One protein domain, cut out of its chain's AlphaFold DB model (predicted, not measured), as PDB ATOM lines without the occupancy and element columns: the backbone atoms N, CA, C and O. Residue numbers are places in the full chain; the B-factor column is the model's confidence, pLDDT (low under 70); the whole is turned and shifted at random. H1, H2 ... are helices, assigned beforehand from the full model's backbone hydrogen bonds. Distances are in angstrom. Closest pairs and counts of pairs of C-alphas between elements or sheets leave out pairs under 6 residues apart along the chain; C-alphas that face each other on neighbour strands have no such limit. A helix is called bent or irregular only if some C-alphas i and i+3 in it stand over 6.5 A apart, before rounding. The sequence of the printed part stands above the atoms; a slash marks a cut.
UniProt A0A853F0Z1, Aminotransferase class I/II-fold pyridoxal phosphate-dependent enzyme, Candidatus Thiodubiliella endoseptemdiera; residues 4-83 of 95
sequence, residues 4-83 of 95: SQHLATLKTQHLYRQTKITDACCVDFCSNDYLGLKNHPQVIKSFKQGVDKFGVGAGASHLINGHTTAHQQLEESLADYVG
ATOM      1  N   SER A   4     120.106 163.135 125.599       88.44
ATOM      2  CA  SER A   4     118.644 163.219 125.655       88.44
ATOM      3  C   SER A   4     117.988 162.695 124.377       88.44
ATOM      4  O   SER A   4     116.994 161.976 124.441       88.44
ATOM      5  N   GLN A   5     118.577 162.997 123.219       88.12
ATOM      6  CA  GLN A   5     118.077 162.521 121.931       88.12
ATOM      7  C   GLN A   5     118.307 161.014 121.751       88.12
ATOM      8  O   GLN A   5     117.417 160.309 121.285       88.12
ATOM      9  N   HIS A   6     119.455 160.495 122.201       90.88
ATOM     10  CA  HIS A   6     119.732 159.056 122.186       90.88
ATOM     11  C   HIS A   6     118.773 158.265 123.095       90.88
ATOM     12  O   HIS A   6     118.243 157.231 122.691       90.88
ATOM     13  N   LEU A   7     118.475 158.785 124.292       90.88
ATOM     14  CA  LEU A   7     117.490 158.187 125.198       90.88
ATOM     15  C   LEU A   7     116.077 158.192 124.607       90.88
ATOM     16  O   LEU A   7     115.358 157.205 124.754       90.88
ATOM     17  N   ALA A   8     115.675 159.276 123.935       92.25
ATOM     18  CA  ALA A   8     114.385 159.342 123.253       92.25
ATOM     19  C   ALA A   8     114.278 158.268 122.160       92.25
ATOM     20  O   ALA A   8     113.281 157.553 122.113       92.25
ATOM     21  N   THR A   9     115.332 158.073 121.361       93.75
ATOM     22  CA  THR A   9     115.395 157.002 120.354       93.75
ATOM     23  C   THR A   9     115.252 155.615 120.980       93.75
ATOM     24  O   THR A   9     114.422 154.831 120.527       93.75
ATOM     25  N   LEU A  10     115.994 155.320 122.055       94.19
ATOM     26  CA  LEU A  10     115.897 154.030 122.755       94.19
ATOM     27  C   LEU A  10     114.491 153.775 123.317       94.19
ATOM     28  O   LEU A  10     114.026 152.636 123.307       94.19
ATOM     29  N   LYS A  11     113.804 154.820 123.796       93.19
ATOM     30  CA  LYS A  11     112.419 154.721 124.279       93.19
ATOM     31  C   LYS A  11     111.443 154.435 123.139       93.19
ATOM     32  O   LYS A  11     110.639 153.518 123.270       93.19
ATOM     33  N   THR A  12     111.551 155.155 122.022       95.12
ATOM     34  CA  THR A  12     110.713 154.928 120.831       95.12
ATOM     35  C   THR A  12     110.931 153.537 120.232       95.12
ATOM     36  O   THR A  12     109.998 152.933 119.723       95.12
ATOM     37  N   GLN A  13     112.150 153.000 120.323       96.56
ATOM     38  CA  GLN A  13     112.492 151.655 119.851       96.56
ATOM     39  C   GLN A  13     112.182 150.540 120.862       96.56
ATOM     40  O   GLN A  13     112.470 149.381 120.580       96.56
ATOM     41  N   HIS A  14     111.638 150.858 122.044       92.56
ATOM     42  CA  HIS A  14     111.412 149.896 123.135       92.56
ATOM     43  C   HIS A  14     112.682 149.168 123.627       92.56
ATOM     44  O   HIS A  14     112.606 148.091 124.213       92.56
ATOM     45  N   LEU A  15     113.859 149.769 123.428       94.00
ATOM     46  CA  LEU A  15     115.159 149.247 123.874       94.00
ATOM     47  C   LEU A  15     115.611 149.842 125.212       94.00
ATOM     48  O   LEU A  15     116.602 149.396 125.793       94.00
ATOM     49  N   TYR A  16     114.905 150.860 125.703       93.06
ATOM     50  CA  TYR A  16     115.184 151.459 126.998       93.06
ATOM     51  C   TYR A  16     114.931 150.452 128.128       93.06
ATOM     52  O   TYR A  16     113.824 149.936 128.285       93.06
ATOM     53  N   ARG A  17     115.964 150.190 128.935       92.25
ATOM     54  CA  ARG A  17     115.902 149.283 130.086       92.25
ATOM     55  C   ARG A  17     115.776 150.084 131.371       92.25
ATOM     56  O   ARG A  17     116.501 151.054 131.577       92.25
ATOM     57  N   GLN A  18     114.895 149.628 132.250       89.25
ATOM     58  CA  GLN A  18     114.753 150.148 133.601       89.25
ATOM     59  C   GLN A  18     114.953 149.000 134.586       89.25
ATOM     60  O   GLN A  18     114.409 147.909 134.397       89.25
ATOM     61  N   THR A  19     115.741 149.240 135.631       89.00
ATOM     62  CA  THR A  19     115.910 148.280 136.719       89.00
ATOM     63  C   THR A  19     114.605 148.157 137.495       89.00
ATOM     64  O   THR A  19     113.965 149.151 137.840       89.00
ATOM     65  N   LYS A  20     114.185 146.918 137.751       84.88
ATOM     66  CA  LYS A  20     113.035 146.633 138.607       84.88
ATOM     67  C   LYS A  20     113.542 146.293 139.999       84.88
ATOM     68  O   LYS A  20     114.420 145.446 140.138       84.88
ATOM     69  N   ILE A  21     112.977 146.945 141.006       83.69
ATOM     70  CA  ILE A  21     113.166 146.564 142.404       83.69
ATOM     71  C   ILE A  21     112.080 145.537 142.709       83.69
ATOM     72  O   ILE A  21     110.894 145.823 142.555       83.69
ATOM     73  N   THR A  22     112.489 144.319 143.044       77.62
ATOM     74  CA  THR A  22     111.580 143.219 143.374       77.62
ATOM     75  C   THR A  22     111.438 143.103 144.886       77.62
ATOM     76  O   THR A  22     112.451 143.016 145.579       77.62
ATOM     77  N   ASP A  23     110.204 143.046 145.388       73.62
ATOM     78  CA  ASP A  23     109.936 142.717 146.790       73.62
ATOM     79  C   ASP A  23     110.113 141.217 147.063       73.62
ATOM     80  O   ASP A  23     109.898 140.369 146.194       73.62
ATOM     81  N   ALA A  24     110.453 140.882 148.309       72.31
ATOM     82  CA  ALA A  24     110.742 139.516 148.754       72.31
ATOM     83  C   ALA A  24     109.546 138.537 148.681       72.31
ATOM     84  O   ALA A  24     109.718 137.348 148.930       72.31
ATOM     85  N   CYS A  25     108.342 139.014 148.349       74.69
ATOM     86  CA  CYS A  25     107.133 138.191 148.236       74.69
ATOM     87  C   CYS A  25     106.985 137.503 146.860       74.69
ATOM     88  O   CYS A  25     106.061 136.716 146.656       74.69
ATOM     89  N   CYS A  26     107.868 137.790 145.901       78.56
ATOM     90  CA  CYS A  26     107.785 137.253 144.544       78.56
ATOM     91  C   CYS A  26     108.712 136.046 144.347       78.56
ATOM     92  O   CYS A  26     109.825 136.008 144.868       78.56
ATOM     93  N   VAL A  27     108.275 135.080 143.536       79.38
ATOM     94  CA  VAL A  27     109.130 133.975 143.076       79.38
ATOM     95  C   VAL A  27     109.940 134.446 141.866       79.38
ATOM     96  O   VAL A  27     109.372 134.908 140.876       79.38
ATOM     97  N   ASP A  28     111.266 134.345 141.957       80.94
ATOM     98  CA  ASP A  28     112.201 134.743 140.901       80.94
ATOM     99  C   ASP A  28     112.427 133.595 139.904       80.94
ATOM    100  O   ASP A  28     113.022 132.574 140.244       80.94
ATOM    101  N   PHE A  29     111.969 133.785 138.665       84.38
ATOM    102  CA  PHE A  29     112.174 132.851 137.548       84.38
ATOM    103  C   PHE A  29     113.275 133.295 136.574       84.38
ATOM    104  O   PHE A  29     113.540 132.604 135.594       84.38
ATOM    105  N   CYS A  30     113.898 134.452 136.801       85.69
ATOM    106  CA  CYS A  30     114.929 135.014 135.928       85.69
ATOM    107  C   CYS A  30     116.320 135.017 136.586       85.69
ATOM    108  O   CYS A  30     117.265 135.564 136.017       85.69
ATOM    109  N   SER A  31     116.450 134.426 137.776       83.38
ATOM    110  CA  SER A  31     117.724 134.254 138.470       83.38
ATOM    111  C   SER A  31     118.672 133.349 137.692       83.38
ATOM    112  O   SER A  31     118.294 132.265 137.258       83.38
ATOM    113  N   ASN A  32     119.946 133.736 137.636       85.31
ATOM    114  CA  ASN A  32     121.027 132.870 137.153       85.31
ATOM    115  C   ASN A  32     121.595 131.956 138.258       85.31
ATOM    116  O   ASN A  32     122.546 131.215 138.020       85.31
ATOM    117  N   ASP A  33     121.050 132.013 139.477       85.44
ATOM    118  CA  ASP A  33     121.420 131.113 140.573       85.44
ATOM    119  C   ASP A  33     120.713 129.756 140.427       85.44
ATOM    120  O   ASP A  33     119.805 129.415 141.185       85.44
ATOM    121  N   TYR A  34     121.126 128.986 139.417       84.69
ATOM    122  CA  TYR A  34     120.512 127.702 139.051       84.69
ATOM    123  C   TYR A  34     120.509 126.667 140.179       84.69
ATOM    124  O   TYR A  34     119.640 125.801 140.223       84.69
ATOM    125  N   LEU A  35     121.495 126.740 141.074       86.75
ATOM    126  CA  LEU A  35     121.693 125.778 142.158       86.75
ATOM    127  C   LEU A  35     121.251 126.326 143.526       86.75
ATOM    128  O   LEU A  35     121.388 125.630 144.531       86.75
ATOM    129  N   GLY A  36     120.744 127.563 143.592       83.75
ATOM    130  CA  GLY A  36     120.353 128.200 144.853       83.75
ATOM    131  C   GLY A  36     121.528 128.451 145.810       83.75
ATOM    132  O   GLY A  36     121.325 128.598 147.020       83.75
ATOM    133  N   LEU A  37     122.765 128.463 145.302       86.12
ATOM    134  CA  LEU A  37     123.973 128.507 146.129       86.12
ATOM    135  C   LEU A  37     124.137 129.847 146.834       86.12
ATOM    136  O   LEU A  37     124.765 129.889 147.894       86.12
ATOM    137  N   LYS A  38     123.524 130.922 146.319       85.75
ATOM    138  CA  LYS A  38     123.592 132.247 146.951       85.75
ATOM    139  C   LYS A  38     123.060 132.231 148.389       85.75
ATOM    140  O   LYS A  38     123.561 132.957 149.241       85.75
ATOM    141  N   ASN A  39     122.061 131.384 148.653       85.88
ATOM    142  CA  ASN A  39     121.393 131.262 149.949       85.88
ATOM    143  C   ASN A  39     121.846 130.021 150.734       85.88
ATOM    144  O   ASN A  39     121.317 129.744 151.812       85.88
ATOM    145  N   HIS A  40     122.805 129.250 150.213       91.88
ATOM    146  CA  HIS A  40     123.221 128.010 150.847       91.88
ATOM    147  C   HIS A  40     123.935 128.300 152.185       91.88
ATOM    148  O   HIS A  40     124.930 129.035 152.202       91.88
ATOM    149  N   PRO A  41     123.501 127.714 153.321       92.00
ATOM    150  CA  PRO A  41     124.011 128.077 154.647       92.00
ATOM    151  C   PRO A  41     125.527 127.939 154.800       92.00
ATOM    152  O   PRO A  41     126.160 128.754 155.470       92.00
ATOM    153  N   GLN A  42     126.125 126.925 154.164       91.81
ATOM    154  CA  GLN A  42     127.575 126.729 154.212       91.81
ATOM    155  C   GLN A  42     128.326 127.818 153.438       91.81
ATOM    156  O   GLN A  42     129.342 128.299 153.925       91.81
ATOM    157  N   VAL A  43     127.793 128.266 152.294       88.62
ATOM    158  CA  VAL A  43     128.402 129.338 151.486       88.62
ATOM    159  C   VAL A  43     128.376 130.647 152.269       88.62
ATOM    160  O   VAL A  43     129.403 131.304 152.413       88.62
ATOM    161  N   ILE A  44     127.230 130.975 152.872       91.19
ATOM    162  CA  ILE A  44     127.080 132.157 153.731       91.19
ATOM    163  C   ILE A  44     128.048 132.094 154.920       91.19
ATOM    164  O   ILE A  44     128.679 133.095 155.263       91.19
ATOM    165  N   LYS A  45     128.174 130.929 155.565       92.81
ATOM    166  CA  LYS A  45     129.076 130.740 156.707       92.81
ATOM    167  C   LYS A  45     130.539 130.937 156.308       92.81
ATOM    168  O   LYS A  45     131.234 131.700 156.974       92.81
ATOM    169  N   SER A  46     130.990 130.295 155.233       88.00
ATOM    170  CA  SER A  46     132.360 130.435 154.732       88.00
ATOM    171  C   SER A  46     132.661 131.867 154.292       88.00
ATOM    172  O   SER A  46     133.745 132.371 154.569       88.00
ATOM    173  N   PHE A  47     131.688 132.557 153.687       87.38
ATOM    174  CA  PHE A  47     131.825 133.969 153.336       87.38
ATOM    175  C   PHE A  47     132.042 134.847 154.574       87.38
ATOM    176  O   PHE A  47     132.992 135.622 154.609       87.38
ATOM    177  N   LYS A  48     131.223 134.683 155.624       90.06
ATOM    178  CA  LYS A  48     131.392 135.415 156.894       90.06
ATOM    179  C   LYS A  48     132.769 135.170 157.514       90.06
ATOM    180  O   LYS A  48     133.453 136.123 157.861       90.06
ATOM    181  N   GLN A  49     133.214 133.913 157.557       88.81
ATOM    182  CA  GLN A  49     134.551 133.560 158.046       88.81
ATOM    183  C   GLN A  49     135.672 134.205 157.218       88.81
ATOM    184  O   GLN A  49     136.685 134.629 157.770       88.81
ATOM    185  N   GLY A  50     135.497 134.278 155.897       84.88
ATOM    186  CA  GLY A  50     136.421 134.969 155.003       84.88
ATOM    187  C   GLY A  50     136.501 136.462 155.313       84.88
ATOM    188  O   GLY A  50     137.600 136.991 155.449       84.88
ATOM    189  N   VAL A  51     135.352 137.116 155.505       86.06
ATOM    190  CA  VAL A  51     135.285 138.532 155.897       86.06
ATOM    191  C   VAL A  51     135.968 138.770 157.244       86.06
ATOM    192  O   VAL A  51     136.772 139.694 157.349       86.06
ATOM    193  N   ASP A  52     135.722 137.921 158.243       85.81
ATOM    194  CA  ASP A  52     136.348 138.044 159.568       85.81
ATOM    195  C   ASP A  52     137.879 137.893 159.503       85.81
ATOM    196  O   ASP A  52     138.606 138.523 160.269       85.81
ATOM    197  N   LYS A  53     138.385 137.060 158.583       83.06
ATOM    198  CA  LYS A  53     139.816 136.744 158.458       83.06
ATOM    199  C   LYS A  53     140.587 137.697 157.540       83.06
ATOM    200  O   LYS A  53     141.761 137.957 157.795       83.06
ATOM    201  N   PHE A  54     139.968 138.168 156.460       79.88
ATOM    202  CA  PHE A  54     140.641 138.898 155.378       79.88
ATOM    203  C   PHE A  54     140.075 140.306 155.137       79.88
ATOM    204  O   PHE A  54     140.647 141.061 154.354       79.88
ATOM    205  N   GLY A  55     138.983 140.682 155.807       78.69
ATOM    206  CA  GLY A  55     138.256 141.922 155.551       78.69
ATOM    207  C   GLY A  55     137.325 141.833 154.334       78.69
ATOM    208  O   GLY A  55     137.233 140.815 153.653       78.69
ATOM    209  N   VAL A  56     136.599 142.922 154.061       74.19
ATOM    210  CA  VAL A  56     135.600 142.993 152.971       74.19
ATOM    211  C   VAL A  56     136.194 143.297 151.594       74.19
ATOM    212  O   VAL A  56     135.512 143.145 150.584       74.19
ATOM    213  N   GLY A  57     137.446 143.745 151.530       66.19
ATOM    214  CA  GLY A  57     138.104 144.115 150.283       66.19
ATOM    215  C   GLY A  57     139.584 143.774 150.317       66.19
ATOM    216  O   GLY A  57     140.218 143.848 151.363       66.19
ATOM    217  N   ALA A  58     140.140 143.449 149.151       60.34
ATOM    218  CA  ALA A  58     141.535 143.037 149.005       60.34
ATOM    219  C   ALA A  58     142.560 144.157 149.302       60.34
ATOM    220  O   ALA A  58     143.759 143.902 149.314       60.34
ATOM    221  N   GLY A  59     142.121 145.405 149.510       55.06
ATOM    222  CA  GLY A  59     142.974 146.551 149.859       55.06
ATOM    223  C   GLY A  59     143.854 147.091 148.722       55.06
ATOM    224  O   GLY A  59     144.176 148.275 148.720       55.06
ATOM    225  N   ALA A  60     144.203 146.268 147.733       58.16
ATOM    226  CA  ALA A  60     144.940 146.649 146.530       58.16
ATOM    227  C   ALA A  60     144.685 145.653 145.382       58.16
ATOM    228  O   ALA A  60     143.998 144.645 145.550       58.16
ATOM    229  N   SER A  61     145.260 145.918 144.206       60.66
ATOM    230  CA  SER A  61     145.275 144.951 143.105       60.66
ATOM    231  C   SER A  61     146.061 143.688 143.488       60.66
ATOM    232  O   SER A  61     146.951 143.722 144.345       60.66
ATOM    233  N   HIS A  62     145.762 142.574 142.811       54.88
ATOM    234  CA  HIS A  62     146.467 141.293 142.970       54.88
ATOM    235  C   HIS A  62     147.995 141.426 142.912       54.88
ATOM    236  O   HIS A  62     148.697 140.728 143.633       54.88
ATOM    237  N   LEU A  63     148.494 142.338 142.075       53.91
ATOM    238  CA  LEU A  63     149.919 142.558 141.825       53.91
ATOM    239  C   LEU A  63     150.644 143.335 142.934       53.91
ATOM    240  O   LEU A  63     151.869 143.360 142.930       53.91
ATOM    241  N   ILE A  64     149.918 143.988 143.847       58.03
ATOM    242  CA  ILE A  64     150.523 144.835 144.885       58.03
ATOM    243  C   ILE A  64     150.405 144.171 146.260       58.03
ATOM    244  O   ILE A  64     151.418 143.864 146.877       58.03
ATOM    245  N   ASN A  65     149.182 143.949 146.750       55.56
ATOM    246  CA  ASN A  65     148.935 143.303 148.051       55.56
ATOM    247  C   ASN A  65     147.535 142.654 148.143       55.56
ATOM    248  O   ASN A  65     147.057 142.335 149.224       55.56
ATOM    249  N   GLY A  66     146.837 142.499 147.012       59.75
ATOM    250  CA  GLY A  66     145.470 141.973 146.979       59.75
ATOM    251  C   GLY A  66     145.371 140.447 146.957       59.75
ATOM    252  O   GLY A  66     144.279 139.900 147.094       59.75
ATOM    253  N   HIS A  67     146.489 139.737 146.779       67.31
ATOM    254  CA  HIS A  67     146.498 138.281 146.684       67.31
ATOM    255  C   HIS A  67     146.587 137.619 148.069       67.31
ATOM    256  O   HIS A  67     147.664 137.328 148.583       67.31
ATOM    257  N   THR A  68     145.433 137.395 148.693       76.38
ATOM    258  CA  THR A  68     145.321 136.601 149.925       76.38
ATOM    259  C   THR A  68     145.456 135.094 149.677       76.38
ATOM    260  O   THR A  68     145.230 134.601 148.571       76.38
ATOM    261  N   THR A  69     145.733 134.331 150.739       80.88
ATOM    262  CA  THR A  69     145.757 132.857 150.700       80.88
ATOM    263  C   THR A  69     144.429 132.238 150.261       80.88
ATOM    264  O   THR A  69     144.433 131.142 149.709       80.88
ATOM    265  N   ALA A  70     143.304 132.937 150.444       81.38
ATOM    266  CA  ALA A  70     142.009 132.487 149.942       81.38
ATOM    267  C   ALA A  70     141.942 132.493 148.404       81.38
ATOM    268  O   ALA A  70     141.319 131.606 147.825       81.38
ATOM    269  N   HIS A  71     142.603 133.447 147.735       79.94
ATOM    270  CA  HIS A  71     142.648 133.489 146.270       79.94
ATOM    271  C   HIS A  71     143.471 132.328 145.707       79.94
ATOM    272  O   HIS A  71     142.998 131.640 144.808       79.94
ATOM    273  N   GLN A  72     144.644 132.057 146.289       80.75
ATOM    274  CA  GLN A  72     145.485 130.919 145.902       80.75
ATOM    275  C   GLN A  72     144.731 129.585 146.032       80.75
ATOM    276  O   GLN A  72     144.665 128.810 145.083       80.75
ATOM    277  N   GLN A  73     144.100 129.341 147.187       83.19
ATOM    278  CA  GLN A  73     143.345 128.107 147.441       83.19
ATOM    279  C   GLN A  73     142.171 127.925 146.473       83.19
ATOM    280  O   GLN A  73     141.852 126.804 146.076       83.19
ATOM    281  N   LEU A  74     141.520 129.027 146.096       83.12
ATOM    282  CA  LEU A  74     140.429 129.011 145.134       83.12
ATOM    283  C   LEU A  74     140.920 128.663 143.724       83.12
ATOM    284  O   LEU A  74     140.264 127.879 143.046       83.12
ATOM    285  N   GLU A  75     142.048 129.223 143.285       81.44
ATOM    286  CA  GLU A  75     142.640 128.934 141.972       81.44
ATOM    287  C   GLU A  75     143.083 127.472 141.842       81.44
ATOM    288  O   GLU A  75     142.815 126.851 140.812       81.44
ATOM    289  N   GLU A  76     143.692 126.920 142.895       82.88
ATOM    290  CA  GLU A  76     144.082 125.506 142.989       82.88
ATOM    291  C   GLU A  76     142.857 124.585 142.959       82.88
ATOM    292  O   GLU A  76     142.772 123.693 142.120       82.88
ATOM    293  N   SER A  77     141.853 124.862 143.798       82.81
ATOM    294  CA  SER A  77     140.628 124.051 143.848       82.81
ATOM    295  C   SER A  77     139.860 124.083 142.521       82.81
ATOM    296  O   SER A  77     139.284 123.076 142.110       82.81
ATOM    297  N   LEU A  78     139.841 125.234 141.834       80.81
ATOM    298  CA  LEU A  78     139.255 125.330 140.496       80.81
ATOM    299  C   LEU A  78     140.065 124.542 139.463       80.81
ATOM    300  O   LEU A  78     139.464 123.927 138.586       80.81
ATOM    301  N   ALA A  79     141.396 124.569 139.555       82.62
ATOM    302  CA  ALA A  79     142.276 123.893 138.600       82.62
ATOM    303  C   ALA A  79     142.046 122.386 138.664       82.62
ATOM    304  O   ALA A  79     141.821 121.747 137.634       82.62
ATOM    305  N   ASP A  80     141.971 121.857 139.884       81.81
ATOM    306  CA  ASP A  80     141.653 120.459 140.151       81.81
ATOM    307  C   ASP A  80     140.250 120.086 139.652       81.81
ATOM    308  O   ASP A  80     140.071 119.043 139.026       81.81
ATOM    309  N   TYR A  81     139.249 120.947 139.876       82.25
ATOM    310  CA  TYR A  81     137.870 120.691 139.449       82.25
ATOM    311  C   TYR A  81     137.697 120.693 137.921       82.25
ATOM    312  O   TYR A  81     136.958 119.871 137.379       82.25
ATOM    313  N   VAL A  82     138.360 121.615 137.218       83.31
ATOM    314  CA  VAL A  82     138.276 121.746 135.751       83.31
ATOM    315  C   VAL A  82     139.258 120.798 135.042       83.31
ATOM    316  O   VAL A  82     139.105 120.524 133.853       83.31
ATOM    317  N   GLY A  83     140.243 120.253 135.763       76.56
ATOM    318  CA  GLY A  83     141.273 119.367 135.222       76.56
ATOM    319  C   GLY A  83     142.364 120.105 134.442       76.56
ATOM    320  O   GLY A  83     142.952 119.541 133.517       76.56
TER     321      GLY A  83
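Overview. This is residues 4 to 83 of the 95 residues of the protein "Aminotransferase class I/II-fold pyridoxal phosphate-dependent enzyme" of Candidatus Thiodubiliella endoseptemdiera (UniProt A0A853F0Z1). An open, spread-out chain has a lone helix, H1, at one end and a loose group of three helices, H2, H3 and H4, at the other, with a long bare stretch, residues 13 to 40, between the two. In the group H2 and H4 make a loose V, and the short H3 lies in the chain between them. The printed part has 80 residues with four named helices, in the order H1, H2, H3, H4, and no named strand; the class is all helix. The whole is extended, with a radius of gyration of the C-alphas of 19.9 A and spans of 51 by 35 by 31 A.

Arrangement. H2, residues 41 to 54, and H4, residues 69 to 82, are close but not clearly touching; their closest C-alphas, those of Gly 50 and Ala 70, are 7.9 A apart. Their lines stand at a steep tilt of 39 degrees, opposite ways. H3, residues 62 to 66, is apart from H2 and from H4. H1, residues 4 to 12, is apart from H2, H3 and H4. In H1, H2 and H4 every O i to N i+4 pair is within hydrogen-bond range; in H3 it is 0 of 1, and 0 of 2 for O i to N i+3.

Along the chain. H2 is 19.9 A long and begins at C-alpha 41, (124.011, 128.077, 154.647). H4 is 20.1 A long and ends at C-alpha 82, (138.276, 121.746, 135.751). H3, 4.2 A long, is irregular, but only just: C-alphas 63 and 66 are 6.8 A apart. H1, 12.4 A long, begins at C-alpha 4, (118.644, 163.219, 125.655).

Size, cuts and confidence. The C-alphas of Gln 5 and Asp 80, the two farthest apart, are 51.5 A from each other. The printed part has no cut. The link from H1 to H2, 28 residues, is long, from H2 to H3 short and from H3 to H4 tight. Residues 17 to 46, of which 41 to 46 belong to H2, stand free. The mean pLDDT of the printed part is 81.8; residues 57 to 67 are under 70.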